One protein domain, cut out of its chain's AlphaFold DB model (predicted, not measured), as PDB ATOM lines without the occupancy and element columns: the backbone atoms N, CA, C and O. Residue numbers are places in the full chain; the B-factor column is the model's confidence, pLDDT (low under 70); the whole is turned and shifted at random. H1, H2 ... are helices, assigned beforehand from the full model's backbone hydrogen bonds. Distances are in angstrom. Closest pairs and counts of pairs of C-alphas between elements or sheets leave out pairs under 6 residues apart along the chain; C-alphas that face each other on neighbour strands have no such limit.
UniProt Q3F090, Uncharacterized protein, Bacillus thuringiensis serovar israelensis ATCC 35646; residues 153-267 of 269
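What this domain is: This is residues 153 to 267 of the 269 residues of an uncharacterized protein of Bacillus thuringiensis serovar israelensis ATCC 35646 (UniProt Q3F090). Two long helices, H1 and H4, run side by side in opposite directions and make the long axis; they touch near the beginning of H1 and the end of H4, while the shorter H3 packs on both at the other end. H2 turns off sharply at the end of H1, and H5 turns away from the end of H4, with residues 257 to 267 sticking out as an arm. The printed part has 115 residues with five named helices, H1 to H5 in chain order, and no named strand, so its class is all helix. It is loose, with a radius of gyration of the C-alphas of 18.7 A, and elongated, spanning 60 by 32 by 22 A.

How they stand to each other: H1, residues 155 to 185, is the hub, touching three other helices. H2, residues 187 to 193, and H1 touch only at the corner by their link, at a steep tilt of 58 degrees; their closest C-alphas, of Phe 183 and Gln 190, are 5.1 A apart. H3, residues 206 to 217, is apart from H2 but touches H1 with residues 208 to 212 alone, at a shallow tilt of 16 degrees, the same way; the closest C-alphas, of Asp 180 and Ala 208, are 5.9 A apart. H4, residues 226 to 249, forms a helical hairpin with H3, at a shallow tilt of 10 degrees, opposite ways; the closest C-alphas, of Ser 211 and Tyr 230, are 5.4 A apart. H4 also touches H1, with residues 245 to 249 alone, at a shallow tilt of 7 degrees, opposite ways; the closest C-alphas, of Gly 163 and Ile 249, are 6.5 A apart. H1, H3 and H4 form a bundle, helices side by side at shallow tilts. H5, residues 253 to 267, is close to H4 but not clearly touching it, at a steep tilt of 61 degrees; the closest C-alphas, of Tyr 247 and Met 253, are 6.5 A apart. H5 is apart from H1, H2 and H3. Every O i to N i+4 pair is within hydrogen-bond range in H2, H3 and H5; H1 has 25 of 27 and H4 18 of 20.

Where its parts are: H1 begins with C-alpha 155 at (32.622, -32.037, 26.486) and is 44.5 A long from first to last C-alpha. H2 measures 9.9 A and H3 16.3 A. H4 begins with C-alpha 226 at (27.469, -17.294, -16.126), measures 33.6 A and has a kink of 31 degrees near residue 237. H5 measures 21.0 A and ends with C-alpha 267 at (15.771, -44.255, 3.286).

The domain as a whole: The two C-alphas farthest apart, of Pro 153 and Gly 220, are 63.3 A apart. The printed part has no cut. The link from H2 to H3, 12 residues, is long; those from H1 to H2 and H4 to H5 are tight, and that from H3 to H4 is short. Residues 217 to 222 stand free, as do residues 257 to 267 of H5. The mean pLDDT of the printed part is 70.3; 43 residues are under 70, among them 153 to 160, 219 to 224 and 246 to 267.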
ATOM      1  N   PRO A 153      33.988 -35.754  30.854       47.25
ATOM      2  CA  PRO A 153      35.348 -35.227  30.717       47.25
ATOM      3  C   PRO A 153      35.719 -34.817  29.278       47.25
ATOM      4  O   PRO A 153      36.714 -34.122  29.080       47.25
ATOM      5  N   PHE A 154      34.928 -35.200  28.271       47.56
ATOM      6  CA  PHE A 154      35.200 -34.916  26.861       47.56
ATOM      7  C   PHE A 154      34.506 -33.641  26.347       47.56
ATOM      8  O   PHE A 154      34.980 -33.040  25.387       47.56
ATOM      9  N   THR A 155      33.446 -33.155  26.996       51.38
ATOM     10  CA  THR A 155      32.622 -32.037  26.486       51.38
ATOM     11  C   THR A 155      33.314 -30.662  26.526       51.38
ATOM     12  O   THR A 155      33.042 -29.799  25.687       51.38
ATOM     13  N   SER A 156      34.251 -30.437  27.454       52.56
ATOM     14  CA  SER A 156      34.877 -29.115  27.647       52.56
ATOM     15  C   SER A 156      35.975 -28.763  26.613       52.56
ATOM     16  O   SER A 156      35.899 -27.693  26.004       52.56
ATOM     17  N   PRO A 157      36.958 -29.636  26.304       58.59
ATOM     18  CA  PRO A 157      37.968 -29.324  25.286       58.59
ATOM     19  C   PRO A 157      37.481 -29.555  23.845       58.59
ATOM     20  O   PRO A 157      37.911 -28.849  22.931       58.59
ATOM     21  N   ILE A 158      36.570 -30.511  23.621       59.62
ATOM     22  CA  ILE A 158      36.101 -30.877  22.275       59.62
ATOM     23  C   ILE A 158      35.252 -29.767  21.653       59.62
ATOM     24  O   ILE A 158      35.437 -29.449  20.480       59.62
ATOM     25  N   SER A 159      34.375 -29.128  22.430       57.34
ATOM     26  CA  SER A 159      33.561 -27.997  21.962       57.34
ATOM     27  C   SER A 159      34.425 -26.809  21.523       57.34
ATOM     28  O   SER A 159      34.205 -26.238  20.456       57.34
ATOM     29  N   THR A 160      35.475 -26.501  22.287       65.50
ATOM     30  CA  THR A 160      36.449 -25.451  21.952       65.50
ATOM     31  C   THR A 160      37.240 -25.796  20.687       65.50
ATOM     32  O   THR A 160      37.408 -24.951  19.806       65.50
ATOM     33  N   PHE A 161      37.688 -27.049  20.548       71.06
ATOM     34  CA  PHE A 161      38.395 -27.521  19.352       71.06
ATOM     35  C   PHE A 161      37.506 -27.500  18.100       71.06
ATOM     36  O   PHE A 161      37.942 -27.060  17.037       71.06
ATOM     37  N   LEU A 162      36.244 -27.916  18.221       69.19
ATOM     38  CA  LEU A 162      35.279 -27.877  17.123       69.19
ATOM     39  C   LEU A 162      34.899 -26.446  16.734       69.19
ATOM     40  O   LEU A 162      34.784 -26.158  15.544       69.19
ATOM     41  N   GLY A 163      34.769 -25.533  17.700       65.12
ATOM     42  CA  GLY A 163      34.592 -24.105  17.431       65.12
ATOM     43  C   GLY A 163      35.778 -23.512  16.662       65.12
ATOM     44  O   GLY A 163      35.586 -22.805  15.673       65.12
ATOM     45  N   LEU A 164      37.007 -23.870  17.046       71.88
ATOM     46  CA  LEU A 164      38.220 -23.469  16.328       71.88
ATOM     47  C   LEU A 164      38.269 -24.059  14.908       71.88
ATOM     48  O   LEU A 164      38.573 -23.343  13.955       71.88
ATOM     49  N   ALA A 165      37.920 -25.337  14.742       69.81
ATOM     50  CA  ALA A 165      37.842 -25.984  13.433       69.81
ATOM     51  C   ALA A 165      36.795 -25.315  12.522       69.81
ATOM     52  O   ALA A 165      37.045 -25.109  11.335       69.81
ATOM     53  N   CYS A 166      35.661 -24.899  13.087       70.62
ATOM     54  CA  CYS A 166      34.607 -24.157  12.398       70.62
ATOM     55  C   CYS A 166      35.144 -22.846  11.796       70.62
ATOM     56  O   CYS A 166      34.947 -22.574  10.611       70.62
ATOM     57  N   ILE A 167      35.908 -22.076  12.580       72.00
ATOM     58  CA  ILE A 167      36.551 -20.829  12.132       72.00
ATOM     59  C   ILE A 167      37.515 -21.091  10.968       72.00
ATOM     60  O   ILE A 167      37.509 -20.355   9.979       72.00
ATOM     61  N   VAL A 168      38.318 -22.157  11.050       77.88
ATOM     62  CA  VAL A 168      39.259 -22.540   9.985       77.88
ATOM     63  C   VAL A 168      38.522 -22.914   8.694       77.88
ATOM     64  O   VAL A 168      38.916 -22.475   7.613       77.88
ATOM     65  N   ILE A 169      37.422 -23.666   8.792       80.06
ATOM     66  CA  ILE A 169      36.592 -24.048   7.639       80.06
ATOM     67  C   ILE A 169      35.940 -22.816   7.003       80.06
ATOM     68  O   ILE A 169      35.950 -22.688   5.778       80.06
ATOM     69  N   PHE A 170      35.436 -21.871   7.804       78.25
ATOM     70  CA  PHE A 170      34.912 -20.598   7.299       78.25
ATOM     71  C   PHE A 170      35.973 -19.802   6.532       78.25
ATOM     72  O   PHE A 170      35.687 -19.273   5.455       78.25
ATOM     73  N   PHE A 171      37.205 -19.760   7.043       79.62
ATOM     74  CA  PHE A 171      38.327 -19.123   6.354       79.62
ATOM     75  C   PHE A 171      38.655 -19.809   5.025       79.62
ATOM     76  O   PHE A 171      38.797 -19.134   4.004       79.62
ATOM     77  N   MET A 172      38.722 -21.143   5.004       77.69
ATOM     78  CA  MET A 172      38.952 -21.894   3.767       77.69
ATOM     79  C   MET A 172      37.829 -21.689   2.745       77.69
ATOM     80  O   MET A 172      38.113 -21.517   1.561       77.69
ATOM     81  N   LEU A 173      36.566 -21.646   3.180       81.75
ATOM     82  CA  LEU A 173      35.424 -21.361   2.306       81.75
ATOM     83  C   LEU A 173      35.495 -19.955   1.711       81.75
ATOM     84  O   LEU A 173      35.281 -19.794   0.511       81.75
ATOM     85  N   ALA A 174      35.827 -18.946   2.519       76.81
ATOM     86  CA  ALA A 174      35.974 -17.571   2.047       76.81
ATOM     87  C   ALA A 174      37.086 -17.446   0.994       76.81
ATOM     88  O   ALA A 174      36.895 -16.802  -0.040       76.81
ATOM     89  N   ILE A 175      38.225 -18.109   1.220       84.62
ATOM     90  CA  ILE A 175      39.320 -18.169   0.246       84.62
ATOM     91  C   ILE A 175      38.866 -18.888  -1.029       84.62
ATOM     92  O   ILE A 175      39.066 -18.356  -2.117       84.62
ATOM     93  N   ALA A 176      38.198 -20.042  -0.918       83.69
ATOM     94  CA  ALA A 176      37.708 -20.791  -2.076       83.69
ATOM     95  C   ALA A 176      36.735 -19.962  -2.933       83.69
ATOM     96  O   ALA A 176      36.884 -19.901  -4.149       83.69
ATOM     97  N   ILE A 177      35.791 -19.251  -2.307       82.56
ATOM     98  CA  ILE A 177      34.855 -18.355  -3.007       82.56
ATOM     99  C   ILE A 177      35.604 -17.205  -3.691       82.56
ATOM    100  O   ILE A 177      35.263 -16.824  -4.808       82.56
ATOM    101  N   THR A 178      36.626 -16.653  -3.037       83.25
ATOM    102  CA  THR A 178      37.443 -15.572  -3.601       83.25
ATOM    103  C   THR A 178      38.192 -16.054  -4.844       83.25
ATOM    104  O   THR A 178      38.174 -15.380  -5.871       83.25
ATOM    105  N   VAL A 179      38.779 -17.253  -4.790       84.00
ATOM    106  CA  VAL A 179      39.458 -17.886  -5.930       84.00
ATOM    107  C   VAL A 179      38.475 -18.181  -7.067       84.00
ATOM    108  O   VAL A 179      38.787 -17.880  -8.219       84.00
ATOM    109  N   ASP A 180      37.273 -18.678  -6.761       83.38
ATOM    110  CA  ASP A 180      36.215 -18.911  -7.755       83.38
ATOM    111  C   ASP A 180      35.803 -17.607  -8.468       83.38
ATOM    112  O   ASP A 180      35.652 -17.574  -9.689       83.38
ATOM    113  N   ILE A 181      35.659 -16.505  -7.719       82.88
ATOM    114  CA  ILE A 181      35.333 -15.181  -8.271       82.88
ATOM    115  C   ILE A 181      36.479 -14.659  -9.143       82.88
ATOM    116  O   ILE A 181      36.231 -14.147 -10.235       82.88
ATOM    117  N   CYS A 182      37.729 -14.798  -8.694       83.75
ATOM    118  CA  CYS A 182      38.901 -14.419  -9.482       83.75
ATOM    119  C   CYS A 182      38.975 -15.208 -10.795       83.75
ATOM    120  O   CYS A 182      39.267 -14.621 -11.835       83.75
ATOM    121  N   PHE A 183      38.659 -16.506 -10.764       83.56
ATOM    122  CA  PHE A 183      38.606 -17.361 -11.949       83.56
ATOM    123  C   PHE A 183      37.521 -16.944 -12.938       83.56
ATOM    124  O   PHE A 183      37.807 -16.788 -14.119       83.56
ATOM    125  N   LEU A 184      36.299 -16.696 -12.465       83.31
ATOM    126  CA  LEU A 184      35.176 -16.330 -13.331       83.31
ATOM    127  C   LEU A 184      35.228 -14.881 -13.838       83.31
ATOM    128  O   LEU A 184      34.624 -14.568 -14.862       83.31
ATOM    129  N   SER A 185      35.901 -13.980 -13.117       81.56
ATOM    130  CA  SER A 185      35.884 -12.546 -13.423       81.56
ATOM    131  C   SER A 185      37.139 -12.040 -14.133       81.56
ATOM    132  O   SER A 185      37.063 -10.998 -14.787       81.56
ATOM    133  N   ILE A 186      38.288 -12.709 -13.986       83.38
ATOM    134  CA  ILE A 186      39.565 -12.236 -14.530       83.38
ATOM    135  C   ILE A 186      40.046 -13.202 -15.625       83.38
ATOM    136  O   ILE A 186      40.624 -14.245 -15.312       83.38
ATOM    137  N   PRO A 187      39.924 -12.838 -16.916       77.44
ATOM    138  CA  PRO A 187      40.305 -13.721 -18.023       77.44
ATOM    139  C   PRO A 187      41.809 -14.036 -18.044       77.44
ATOM    140  O   PRO A 187      42.217 -15.113 -18.464       77.44
ATOM    141  N   MET A 188      42.651 -13.129 -17.535       78.75
ATOM    142  CA  MET A 188      44.093 -13.366 -17.400       78.75
ATOM    143  C   MET A 188      44.411 -14.429 -16.336       78.75
ATOM    144  O   MET A 188      45.320 -15.233 -16.524       78.75
ATOM    145  N   PHE A 189      43.650 -14.460 -15.238       79.31
ATOM    146  CA  PHE A 189      43.801 -15.463 -14.185       79.31
ATOM    147  C   PHE A 189      43.288 -16.823 -14.666       79.31
ATOM    148  O   PHE A 189      43.972 -17.827 -14.498       79.31
ATOM    149  N   GLN A 190      42.154 -16.843 -15.372       78.00
ATOM    150  CA  GLN A 190      41.643 -18.036 -16.047       78.00
ATOM    151  C   GLN A 190      42.673 -18.626 -17.025       78.00
ATOM    152  O   GLN A 190      43.012 -19.802 -16.924       78.00
ATOM    153  N   ALA A 191      43.241 -17.807 -17.918       77.75
ATOM    154  CA  ALA A 191      44.246 -18.250 -18.886       77.75
ATOM    155  C   ALA A 191      45.551 -18.732 -18.230       77.75
ATOM    156  O   ALA A 191      46.206 -19.632 -18.750       77.75
ATOM    157  N   PHE A 192      45.936 -18.149 -17.091       81.00
ATOM    158  CA  PHE A 192      47.102 -18.588 -16.325       81.00
ATOM    159  C   PHE A 192      46.873 -19.947 -15.657       81.00
ATOM    160  O   PHE A 192      47.745 -20.812 -15.710       81.00
ATOM    161  N   VAL A 193      45.696 -20.147 -15.060       78.81
ATOM    162  CA  VAL A 193      45.358 -21.399 -14.378       78.81
ATOM    163  C   VAL A 193      45.095 -22.533 -15.381       78.81
ATOM    164  O   VAL A 193      45.452 -23.674 -15.112       78.81
ATOM    165  N   MET A 194      44.563 -22.226 -16.568       76.75
ATOM    166  CA  MET A 194      44.313 -23.189 -17.656       76.75
ATOM    167  C   MET A 194      45.505 -23.354 -18.622       76.75
ATOM    168  O   MET A 194      45.366 -23.933 -19.696       76.75
ATOM    169  N   ARG A 195      46.688 -22.820 -18.287       70.38
ATOM    170  CA  ARG A 195      47.813 -22.694 -19.233       70.38
ATOM    171  C   ARG A 195      48.429 -24.030 -19.668       70.38
ATOM    172  O   ARG A 195      49.026 -24.078 -20.739       70.38
ATOM    173  N   ASN A 196      48.319 -25.078 -18.850       64.88
ATOM    174  CA  ASN A 196      48.958 -26.376 -19.102       64.88
ATOM    175  C   ASN A 196      47.983 -27.559 -19.206       64.88
ATOM    176  O   ASN A 196      48.406 -28.603 -19.686       64.88
ATOM    177  N   ASP A 197      46.709 -27.400 -18.834       66.50
ATOM    178  CA  ASP A 197      45.727 -28.489 -18.825       66.50
ATOM    179  C   ASP A 197      44.340 -28.006 -19.260       66.50
ATOM    180  O   ASP A 197      43.924 -26.886 -18.957       66.50
ATOM    181  N   LYS A 198      43.611 -28.883 -19.965       65.56
ATOM    182  CA  LYS A 198      42.169 -28.723 -20.240       65.56
ATOM    183  C   LYS A 198      41.291 -29.245 -19.102       65.56
ATOM    184  O   LYS A 198      40.076 -29.062 -19.143       65.56
ATOM    185  N   ASP A 199      41.904 -29.901 -18.125       69.75
ATOM    186  CA  ASP A 199      41.215 -30.484 -16.989       69.75
ATOM    187  C   ASP A 199      40.961 -29.448 -15.895       69.75
ATOM    188  O   ASP A 199      41.627 -28.414 -15.792       69.75
ATOM    189  N   ARG A 200      39.957 -29.737 -15.062       73.75
ATOM    190  CA  ARG A 200      39.551 -28.860 -13.967       73.75
ATOM    191  C   ARG A 200      40.724 -28.650 -12.989       73.75
ATOM    192  O   ARG A 200      41.207 -29.622 -12.405       73.75
ATOM    193  N   PRO A 201      41.106 -27.398 -12.692       76.69
ATOM    194  CA  PRO A 201      42.140 -27.100 -11.702       76.69
ATOM    195  C   PRO A 201      41.712 -27.493 -10.278       76.69
ATOM    196  O   PRO A 201      40.595 -27.192  -9.854       76.69
ATOM    197  N   SER A 202      42.618 -28.103  -9.502       72.50
ATOM    198  CA  SER A 202      42.317 -28.666  -8.166       72.50
ATOM    199  C   SER A 202      41.810 -27.646  -7.136       72.50
ATOM    200  O   SER A 202      41.150 -28.033  -6.174       72.50
ATOM    201  N   TYR A 203      42.131 -26.363  -7.301       75.62
ATOM    202  CA  TYR A 203      41.785 -25.296  -6.350       75.62
ATOM    203  C   TYR A 203      40.512 -24.531  -6.727       75.62
ATOM    204  O   TYR A 203      40.111 -23.622  -6.006       75.62
ATOM    205  N   ILE A 204      39.888 -24.888  -7.853       81.25
ATOM    206  CA  ILE A 204      38.658 -24.264  -8.340       81.25
ATOM    207  C   ILE A 204      37.492 -25.187  -8.025       81.25
ATOM    208  O   ILE A 204      37.562 -26.409  -8.216       81.25
ATOM    209  N   SER A 205      36.401 -24.610  -7.538       81.75
ATOM    210  CA  SER A 205      35.197 -25.373  -7.244       81.75
ATOM    211  C   SER A 205      34.570 -25.978  -8.504       81.75
ATOM    212  O   SER A 205      34.738 -25.483  -9.621       81.75
ATOM    213  N   GLN A 206      33.850 -27.087  -8.336       80.00
ATOM    214  CA  GLN A 206      33.203 -27.761  -9.464       80.00
ATOM    215  C   GLN A 206      32.131 -26.862 -10.068       80.00
ATOM    216  O   GLN A 206      31.967 -26.799 -11.279       80.00
ATOM    217  N   GLU A 207      31.470 -26.082  -9.216       81.81
ATOM    218  CA  GLU A 207      30.417 -25.166  -9.610       81.81
ATOM    219  C   GLU A 207      30.940 -24.014 -10.475       81.81
ATOM    220  O   GLU A 207      30.250 -23.599 -11.409       81.81
ATOM    221  N   ALA A 208      32.144 -23.497 -10.195       80.69
ATOM    222  CA  ALA A 208      32.781 -22.472 -11.022       80.69
ATOM    223  C   ALA A 208      33.219 -23.033 -12.383       80.69
ATOM    224  O   ALA A 208      32.975 -22.403 -13.412       80.69
ATOM    225  N   TRP A 209      33.789 -24.240 -12.400       81.88
ATOM    226  CA  TRP A 209      34.192 -24.920 -13.632       81.88
ATOM    227  C   TRP A 209      33.002 -25.249 -14.543       81.88
ATOM    228  O   TRP A 209      32.996 -24.885 -15.718       81.88
ATOM    229  N   ASP A 210      31.952 -25.854 -13.987       82.19
ATOM    230  CA  ASP A 210      30.750 -26.220 -14.739       82.19
ATOM    231  C   ASP A 210      30.046 -24.977 -15.300       82.19
ATOM    232  O   ASP A 210      29.551 -24.986 -16.425       82.19
ATOM    233  N   SER A 211      30.035 -23.873 -14.545       82.00
ATOM    234  CA  SER A 211      29.424 -22.615 -14.995       82.00
ATOM    235  C   SER A 211      30.176 -21.978 -16.159       82.00
ATOM    236  O   SER A 211      29.539 -21.392 -17.037       82.00
ATOM    237  N   LEU A 212      31.504 -22.104 -16.181       81.62
ATOM    238  CA  LEU A 212      32.330 -21.663 -17.299       81.62
ATOM    239  C   LEU A 212      32.090 -22.540 -18.534       81.62
ATOM    240  O   LEU A 212      31.800 -22.005 -19.599       81.62
ATOM    241  N   LEU A 213      32.114 -23.868 -18.384       81.00
ATOM    242  CA  LEU A 213      31.904 -24.802 -19.493       81.00
ATOM    243  C   LEU A 213      30.522 -24.625 -20.136       81.00
ATOM    244  O   LEU A 213      30.399 -24.597 -21.357       81.00
ATOM    245  N   ILE A 214      29.484 -24.452 -19.312       79.06
ATOM    246  CA  ILE A 214      28.119 -24.182 -19.776       79.06
ATOM    247  C   ILE A 214      28.039 -22.814 -20.471       79.06
ATOM    248  O   ILE A 214      27.303 -22.666 -21.444       79.06
ATOM    249  N   ALA A 215      28.771 -21.802 -20.001       77.44
ATOM    250  CA  ALA A 215      28.811 -20.501 -20.666       77.44
ATOM    251  C   ALA A 215      29.537 -20.572 -22.021       77.44
ATOM    252  O   ALA A 215      29.066 -19.983 -22.993       77.44
ATOM    253  N   GLU A 216      30.632 -21.329 -22.107       78.31
ATOM    254  CA  GLU A 216      31.397 -21.536 -23.339       78.31
ATOM    255  C   GLU A 216      30.624 -22.379 -24.364       78.31
ATOM    256  O   GLU A 216      30.575 -22.031 -25.542       78.31
ATOM    257  N   SER A 217      29.938 -23.443 -23.931       77.12
ATOM    258  CA  SER A 217      29.141 -24.298 -24.821       77.12
ATOM    259  C   SER A 217      27.901 -23.600 -25.388       77.12
ATOM    260  O   SER A 217      27.347 -24.051 -26.387       77.12
ATOM    261  N   ASN A 218      27.439 -22.525 -24.741       74.06
ATOM    262  CA  ASN A 218      26.250 -21.758 -25.128       74.06
ATOM    263  C   ASN A 218      26.587 -20.379 -25.725       74.06
ATOM    264  O   ASN A 218      25.705 -19.521 -25.822       74.06
ATOM    265  N   LEU A 219      27.835 -20.158 -26.159       65.56
ATOM    266  CA  LEU A 219      28.245 -18.986 -26.941       65.56
ATOM    267  C   LEU A 219      27.444 -18.919 -28.259       65.56
ATOM    268  O   LEU A 219      27.829 -19.492 -29.273       65.56
ATOM    269  N   GLY A 220      26.302 -18.223 -28.236       58.91
ATOM    270  CA  GLY A 220      25.420 -18.016 -29.396       58.91
ATOM    271  C   GLY A 220      23.923 -18.158 -29.100       58.91
ATOM    272  O   GLY A 220      23.100 -17.581 -29.809       58.91
ATOM    273  N   THR A 221      23.555 -18.848 -28.019       59.94
ATOM    274  CA  THR A 221      22.165 -19.037 -27.578       59.94
ATOM    275  C   THR A 221      21.906 -18.074 -26.419       59.94
ATOM    276  O   THR A 221      22.336 -18.305 -25.294       59.94
ATOM    277  N   GLY A 222      21.289 -16.928 -26.718       54.84
ATOM    278  CA  GLY A 222      21.333 -15.688 -25.928       54.84
ATOM    279  C   GLY A 222      20.684 -15.649 -24.536       54.84
ATOM    280  O   GLY A 222      20.185 -14.589 -24.174       54.84
ATOM    281  N   ASP A 223      20.697 -16.729 -23.749       58.69
ATOM    282  CA  ASP A 223      19.992 -16.775 -22.455       58.69
ATOM    283  C   ASP A 223      20.777 -17.397 -21.282       58.69
ATOM    284  O   ASP A 223      20.225 -17.612 -20.200       58.69
ATOM    285  N   TYR A 224      22.081 -17.659 -21.434       62.69
ATOM    286  CA  TYR A 224      22.899 -18.177 -20.330       62.69
ATOM    287  C   TYR A 224      23.639 -17.073 -19.569       62.69
ATOM    288  O   TYR A 224      24.509 -16.385 -20.099       62.69
ATOM    289  N   SER A 225      23.317 -16.932 -18.279       72.75
ATOM    290  CA  SER A 225      24.039 -16.047 -17.363       72.75
ATOM    291  C   SER A 225      25.054 -16.844 -16.540       72.75
ATOM    292  O   SER A 225      24.684 -17.593 -15.638       72.75
ATOM    293  N   LEU A 226      26.344 -16.652 -16.828       74.88
ATOM    294  CA  LEU A 226      27.469 -17.294 -16.126       74.88
ATOM    295  C   LEU A 226      27.358 -17.137 -14.598       74.88
ATOM    296  O   LEU A 226      27.417 -18.113 -13.852       74.88
ATOM    297  N   TRP A 227      27.068 -15.919 -14.137       73.19
ATOM    298  CA  TRP A 227      26.860 -15.626 -12.717       73.19
ATOM    299  C   TRP A 227      25.600 -16.273 -12.137       73.19
ATOM    300  O   TRP A 227      25.615 -16.687 -10.982       73.19
ATOM    301  N   GLY A 228      24.517 -16.376 -12.912       75.50
ATOM    302  CA  GLY A 228      23.264 -16.974 -12.447       75.50
ATOM    303  C   GLY A 228      23.389 -18.482 -12.237       75.50
ATOM    304  O   GLY A 228      22.904 -19.004 -11.233       75.50
ATOM    305  N   THR A 229      24.085 -19.170 -13.144       76.88
ATOM    306  CA  THR A 229      24.360 -20.611 -13.041       76.88
ATOM    307  C   THR A 229      25.307 -20.916 -11.881       76.88
ATOM    308  O   THR A 229      24.995 -21.785 -11.063       76.88
ATOM    309  N   TYR A 230      26.388 -20.138 -11.739       79.56
ATOM    310  CA  TYR A 230      27.328 -20.280 -10.625       79.56
ATOM    311  C   TYR A 230      26.633 -20.091  -9.277       79.56
ATOM    312  O   TYR A 230      26.679 -20.983  -8.428       79.56
ATOM    313  N   LEU A 231      25.916 -18.974  -9.093       79.12
ATOM    314  CA  LEU A 231      25.243 -18.687  -7.826       79.12
ATOM    315  C   LEU A 231      24.208 -19.768  -7.493       79.12
ATOM    316  O   LEU A 231      24.124 -20.201  -6.348       79.12
ATOM    317  N   LYS A 232      23.435 -20.235  -8.482       76.62
ATOM    318  CA  LYS A 232      22.398 -21.259  -8.292       76.62
ATOM    319  C   LYS A 232      22.974 -22.585  -7.796       76.62
ATOM    320  O   LYS A 232      22.385 -23.199  -6.905       76.62
ATOM    321  N   ASN A 233      24.095 -23.023  -8.360       74.75
ATOM    322  CA  ASN A 233      24.732 -24.276  -7.961       74.75
ATOM    323  C   ASN A 233      25.430 -24.122  -6.605       74.75
ATOM    324  O   ASN A 233      25.228 -24.943  -5.713       74.75
ATOM    325  N   ARG A 234      26.137 -23.005  -6.401       77.56
ATOM    326  CA  ARG A 234      26.880 -22.721  -5.168       77.56
ATOM    327  C   ARG A 234      25.978 -22.486  -3.953       77.56
ATOM    328  O   ARG A 234      26.330 -22.884  -2.847       77.56
ATOM    329  N   THR A 235      24.794 -21.896  -4.147       73.88
ATOM    330  CA  THR A 235      23.838 -21.605  -3.058       73.88
ATOM    331  C   THR A 235      23.379 -22.878  -2.345       73.88
ATOM    332  O   THR A 235      23.232 -22.867  -1.128       73.88
ATOM    333  N   LYS A 236      23.201 -23.997  -3.062       73.81
ATOM    334  CA  LYS A 236      22.800 -25.275  -2.443       73.81
ATOM    335  C   LYS A 236      23.869 -25.784  -1.477       73.81
ATOM    336  O   LYS A 236      23.558 -26.119  -0.337       73.81
ATOM    337  N   THR A 237      25.122 -25.771  -1.924       73.88
ATOM    338  CA  THR A 237      26.277 -26.184  -1.125       73.88
ATOM    339  C   THR A 237      26.476 -25.257   0.078       73.88
ATOM    340  O   THR A 237      26.675 -25.731   1.192       73.88
ATOM    341  N   MET A 238      26.340 -23.938  -0.107       74.25
ATOM    342  CA  MET A 238      26.481 -22.952   0.974       74.25
ATOM    343  C   MET A 238      25.392 -23.062   2.042       74.25
ATOM    344  O   MET A 238      25.695 -22.927   3.222       74.25
ATOM    345  N   VAL A 239      24.137 -23.314   1.655       75.75
ATOM    346  CA  VAL A 239      23.036 -23.490   2.614       75.75
ATOM    347  C   VAL A 239      23.234 -24.761   3.433       75.75
ATOM    348  O   VAL A 239      23.064 -24.726   4.648       75.75
ATOM    349  N   LEU A 240      23.644 -25.860   2.793       76.81
ATOM    350  CA  LEU A 240      23.919 -27.116   3.486       76.81
ATOM    351  C   LEU A 240      25.059 -26.950   4.497       76.81
ATOM    352  O   LEU A 240      24.885 -27.240   5.675       76.81
ATOM    353  N   VAL A 241      26.193 -26.407   4.052       76.19
ATOM    354  CA  VAL A 241      27.368 -26.178   4.902       76.19
ATOM    355  C   VAL A 241      27.072 -25.156   6.003       76.19
ATOM    356  O   VAL A 241      27.484 -25.353   7.141       76.19
ATOM    357  N   GLY A 242      26.309 -24.103   5.704       71.38
ATOM    358  CA  GLY A 242      25.869 -23.107   6.680       71.38
ATOM    359  C   GLY A 242      24.951 -23.687   7.757       71.38
ATOM    360  O   GLY A 242      25.115 -23.356   8.927       71.38
ATOM    361  N   LEU A 243      24.041 -24.597   7.393       71.62
ATOM    362  CA  LEU A 243      23.225 -25.337   8.358       71.62
ATOM    363  C   LEU A 243      24.087 -26.257   9.221       71.62
ATOM    364  O   LEU A 243      23.957 -26.235  10.443       71.62
ATOM    365  N   THR A 244      25.002 -27.015   8.613       72.62
ATOM    366  CA  THR A 244      25.907 -27.903   9.352       72.62
ATOM    367  C   THR A 244      26.784 -27.122  10.329       72.62
ATOM    368  O   THR A 244      26.871 -27.504  11.488       72.62
ATOM    369  N   LEU A 245      27.381 -26.004   9.903       70.25
ATOM    370  CA  LEU A 245      28.215 -25.137  10.747       70.25
ATOM    371  C   LEU A 245      27.395 -24.423  11.831       70.25
ATOM    372  O   LEU A 245      27.841 -24.334  12.972       70.25
ATOM    373  N   GLY A 246      26.192 -23.939  11.509       65.62
ATOM    374  CA  GLY A 246      25.297 -23.316  12.489       65.62
ATOM    375  C   GLY A 246      24.886 -24.293  13.591       65.62
ATOM    376  O   GLY A 246      24.882 -23.943  14.768       65.62
ATOM    377  N   TYR A 247      24.638 -25.544  13.215       62.72
ATOM    378  CA  TYR A 247      24.324 -26.621  14.147       62.72
ATOM    379  C   TYR A 247      25.546 -27.087  14.958       62.72
ATOM    380  O   TYR A 247      25.435 -27.391  16.145       62.72
ATOM    381  N   LEU A 248      26.729 -27.062  14.334       69.12
ATOM    382  CA  LEU A 248      28.029 -27.268  14.976       69.12
ATOM    383  C   LEU A 248      28.230 -26.275  16.133       69.12
ATOM    384  O   LEU A 248      28.572 -26.656  17.248       69.12
ATOM    385  N   ILE A 249      27.967 -24.994  15.879       62.97
ATOM    386  CA  ILE A 249      28.137 -23.913  16.859       62.97
ATOM    387  C   ILE A 249      27.091 -24.001  17.982       62.97
ATOM    388  O   ILE A 249      27.400 -23.672  19.124       62.97
ATOM    389  N   ALA A 250      25.885 -24.497  17.690       60.22
ATOM    390  CA  ALA A 250      24.822 -24.695  18.678       60.22
ATOM    391  C   ALA A 250      25.090 -25.841  19.679       60.22
ATOM    392  O   ALA A 250      24.287 -26.059  20.582       60.22
ATOM    393  N   GLY A 251      26.199 -26.584  19.536       55.22
ATOM    394  CA  GLY A 251      26.591 -27.649  20.466       55.22
ATOM    395  C   GLY A 251      25.784 -28.945  20.332       55.22
ATOM    396  O   GLY A 251      25.958 -29.854  21.137       55.22
ATOM    397  N   GLN A 252      24.938 -29.062  19.307       54.28
ATOM    398  CA  GLN A 252      24.022 -30.192  19.118       54.28
ATOM    399  C   GLN A 252      24.577 -31.300  18.206       54.28
ATOM    400  O   GLN A 252      23.845 -32.193  17.819       54.28
ATOM    401  N   MET A 253      25.863 -31.293  17.840       53.91
ATOM    402  CA  MET A 253      26.424 -32.135  16.756       53.91
ATOM    403  C   MET A 253      26.066 -33.623  16.791       53.91
ATOM    404  O   MET A 253      25.924 -34.235  15.732       53.91
ATOM    405  N   PHE A 254      25.921 -34.192  17.987       49.44
ATOM    406  CA  PHE A 254      25.532 -35.587  18.163       49.44
ATOM    407  C   PHE A 254      24.106 -35.864  17.668       49.44
ATOM    408  O   PHE A 254      23.891 -36.870  16.998       49.44
ATOM    409  N   ASP A 255      23.173 -34.935  17.875       54.06
ATOM    410  CA  ASP A 255      21.784 -35.057  17.430       54.06
ATOM    411  C   ASP A 255      21.674 -35.034  15.891       54.06
ATOM    412  O   ASP A 255      20.853 -35.746  15.316       54.06
ATOM    413  N   LEU A 256      22.550 -34.301  15.186       47.94
ATOM    414  CA  LEU A 256      22.580 -34.279  13.713       47.94
ATOM    415  C   LEU A 256      23.251 -35.518  13.126       47.94
ATOM    416  O   LEU A 256      22.793 -36.017  12.100       47.94
ATOM    417  N   ALA A 257      24.303 -36.039  13.764       48.09
ATOM    418  CA  ALA A 257      24.898 -37.307  13.353       48.09
ATOM    419  C   ALA A 257      23.873 -38.450  13.452       48.09
ATOM    420  O   ALA A 257      23.741 -39.233  12.513       48.09
ATOM    421  N   ILE A 258      23.099 -38.485  14.542       51.69
ATOM    422  CA  ILE A 258      22.018 -39.456  14.751       51.69
ATOM    423  C   ILE A 258      20.887 -39.236  13.741       51.69
ATOM    424  O   ILE A 258      20.483 -40.183  13.080       51.69
ATOM    425  N   PHE A 259      20.449 -37.992  13.517       53.88
ATOM    426  CA  PHE A 259      19.419 -37.678  12.521       53.88
ATOM    427  C   PHE A 259      19.819 -38.074  11.093       53.88
ATOM    428  O   PHE A 259      19.004 -38.611  10.347       53.88
ATOM    429  N   ILE A 260      21.072 -37.834  10.688       50.16
ATOM    430  CA  ILE A 260      21.563 -38.255   9.369       50.16
ATOM    431  C   ILE A 260      21.580 -39.780   9.285       50.16
ATOM    432  O   ILE A 260      21.084 -40.329   8.305       50.16
ATOM    433  N   VAL A 261      22.097 -40.472  10.302       51.53
ATOM    434  CA  VAL A 261      22.065 -41.940  10.339       51.53
ATOM    435  C   VAL A 261      20.624 -42.447  10.249       51.53
ATOM    436  O   VAL A 261      20.360 -43.316   9.426       51.53
ATOM    437  N   ASP A 262      19.673 -41.857  10.967       55.44
ATOM    438  CA  ASP A 262      18.260 -42.249  10.931       55.44
ATOM    439  C   ASP A 262      17.594 -41.992   9.577       55.44
ATOM    440  O   ASP A 262      16.822 -42.825   9.101       55.44
ATOM    441  N   VAL A 263      17.897 -40.871   8.922       61.03
ATOM    442  CA  VAL A 263      17.382 -40.569   7.579       61.03
ATOM    443  C   VAL A 263      17.943 -41.550   6.557       61.03
ATOM    444  O   VAL A 263      17.194 -42.042   5.720       61.03
ATOM    445  N   PHE A 264      19.235 -41.876   6.624       48.47
ATOM    446  CA  PHE A 264      19.839 -42.844   5.708       48.47
ATOM    447  C   PHE A 264      19.379 -44.275   5.992       48.47
ATOM    448  O   PHE A 264      19.144 -45.022   5.049       48.47
ATOM    449  N   THR A 265      19.189 -44.645   7.258       59.34
ATOM    450  CA  THR A 265      18.725 -45.984   7.645       59.34
ATOM    451  C   THR A 265      17.254 -46.187   7.273       59.34
ATOM    452  O   THR A 265      16.907 -47.247   6.766       59.34
ATOM    453  N   ASN A 266      16.408 -45.159   7.416       54.22
ATOM    454  CA  ASN A 266      15.014 -45.198   6.951       54.22
ATOM    455  C   ASN A 266      14.864 -45.038   5.432       54.22
ATOM    456  O   ASN A 266      13.873 -45.489   4.873       54.22
ATOM    457  N   ALA A 267      15.805 -44.383   4.746       41.12
ATOM    458  CA  ALA A 267      15.771 -44.255   3.286       41.12
ATOM    459  C   ALA A 267      16.320 -45.495   2.552       41.12
ATOM    460  O   ALA A 267      16.088 -45.635   1.352       41.12
TER     461      ALA A 267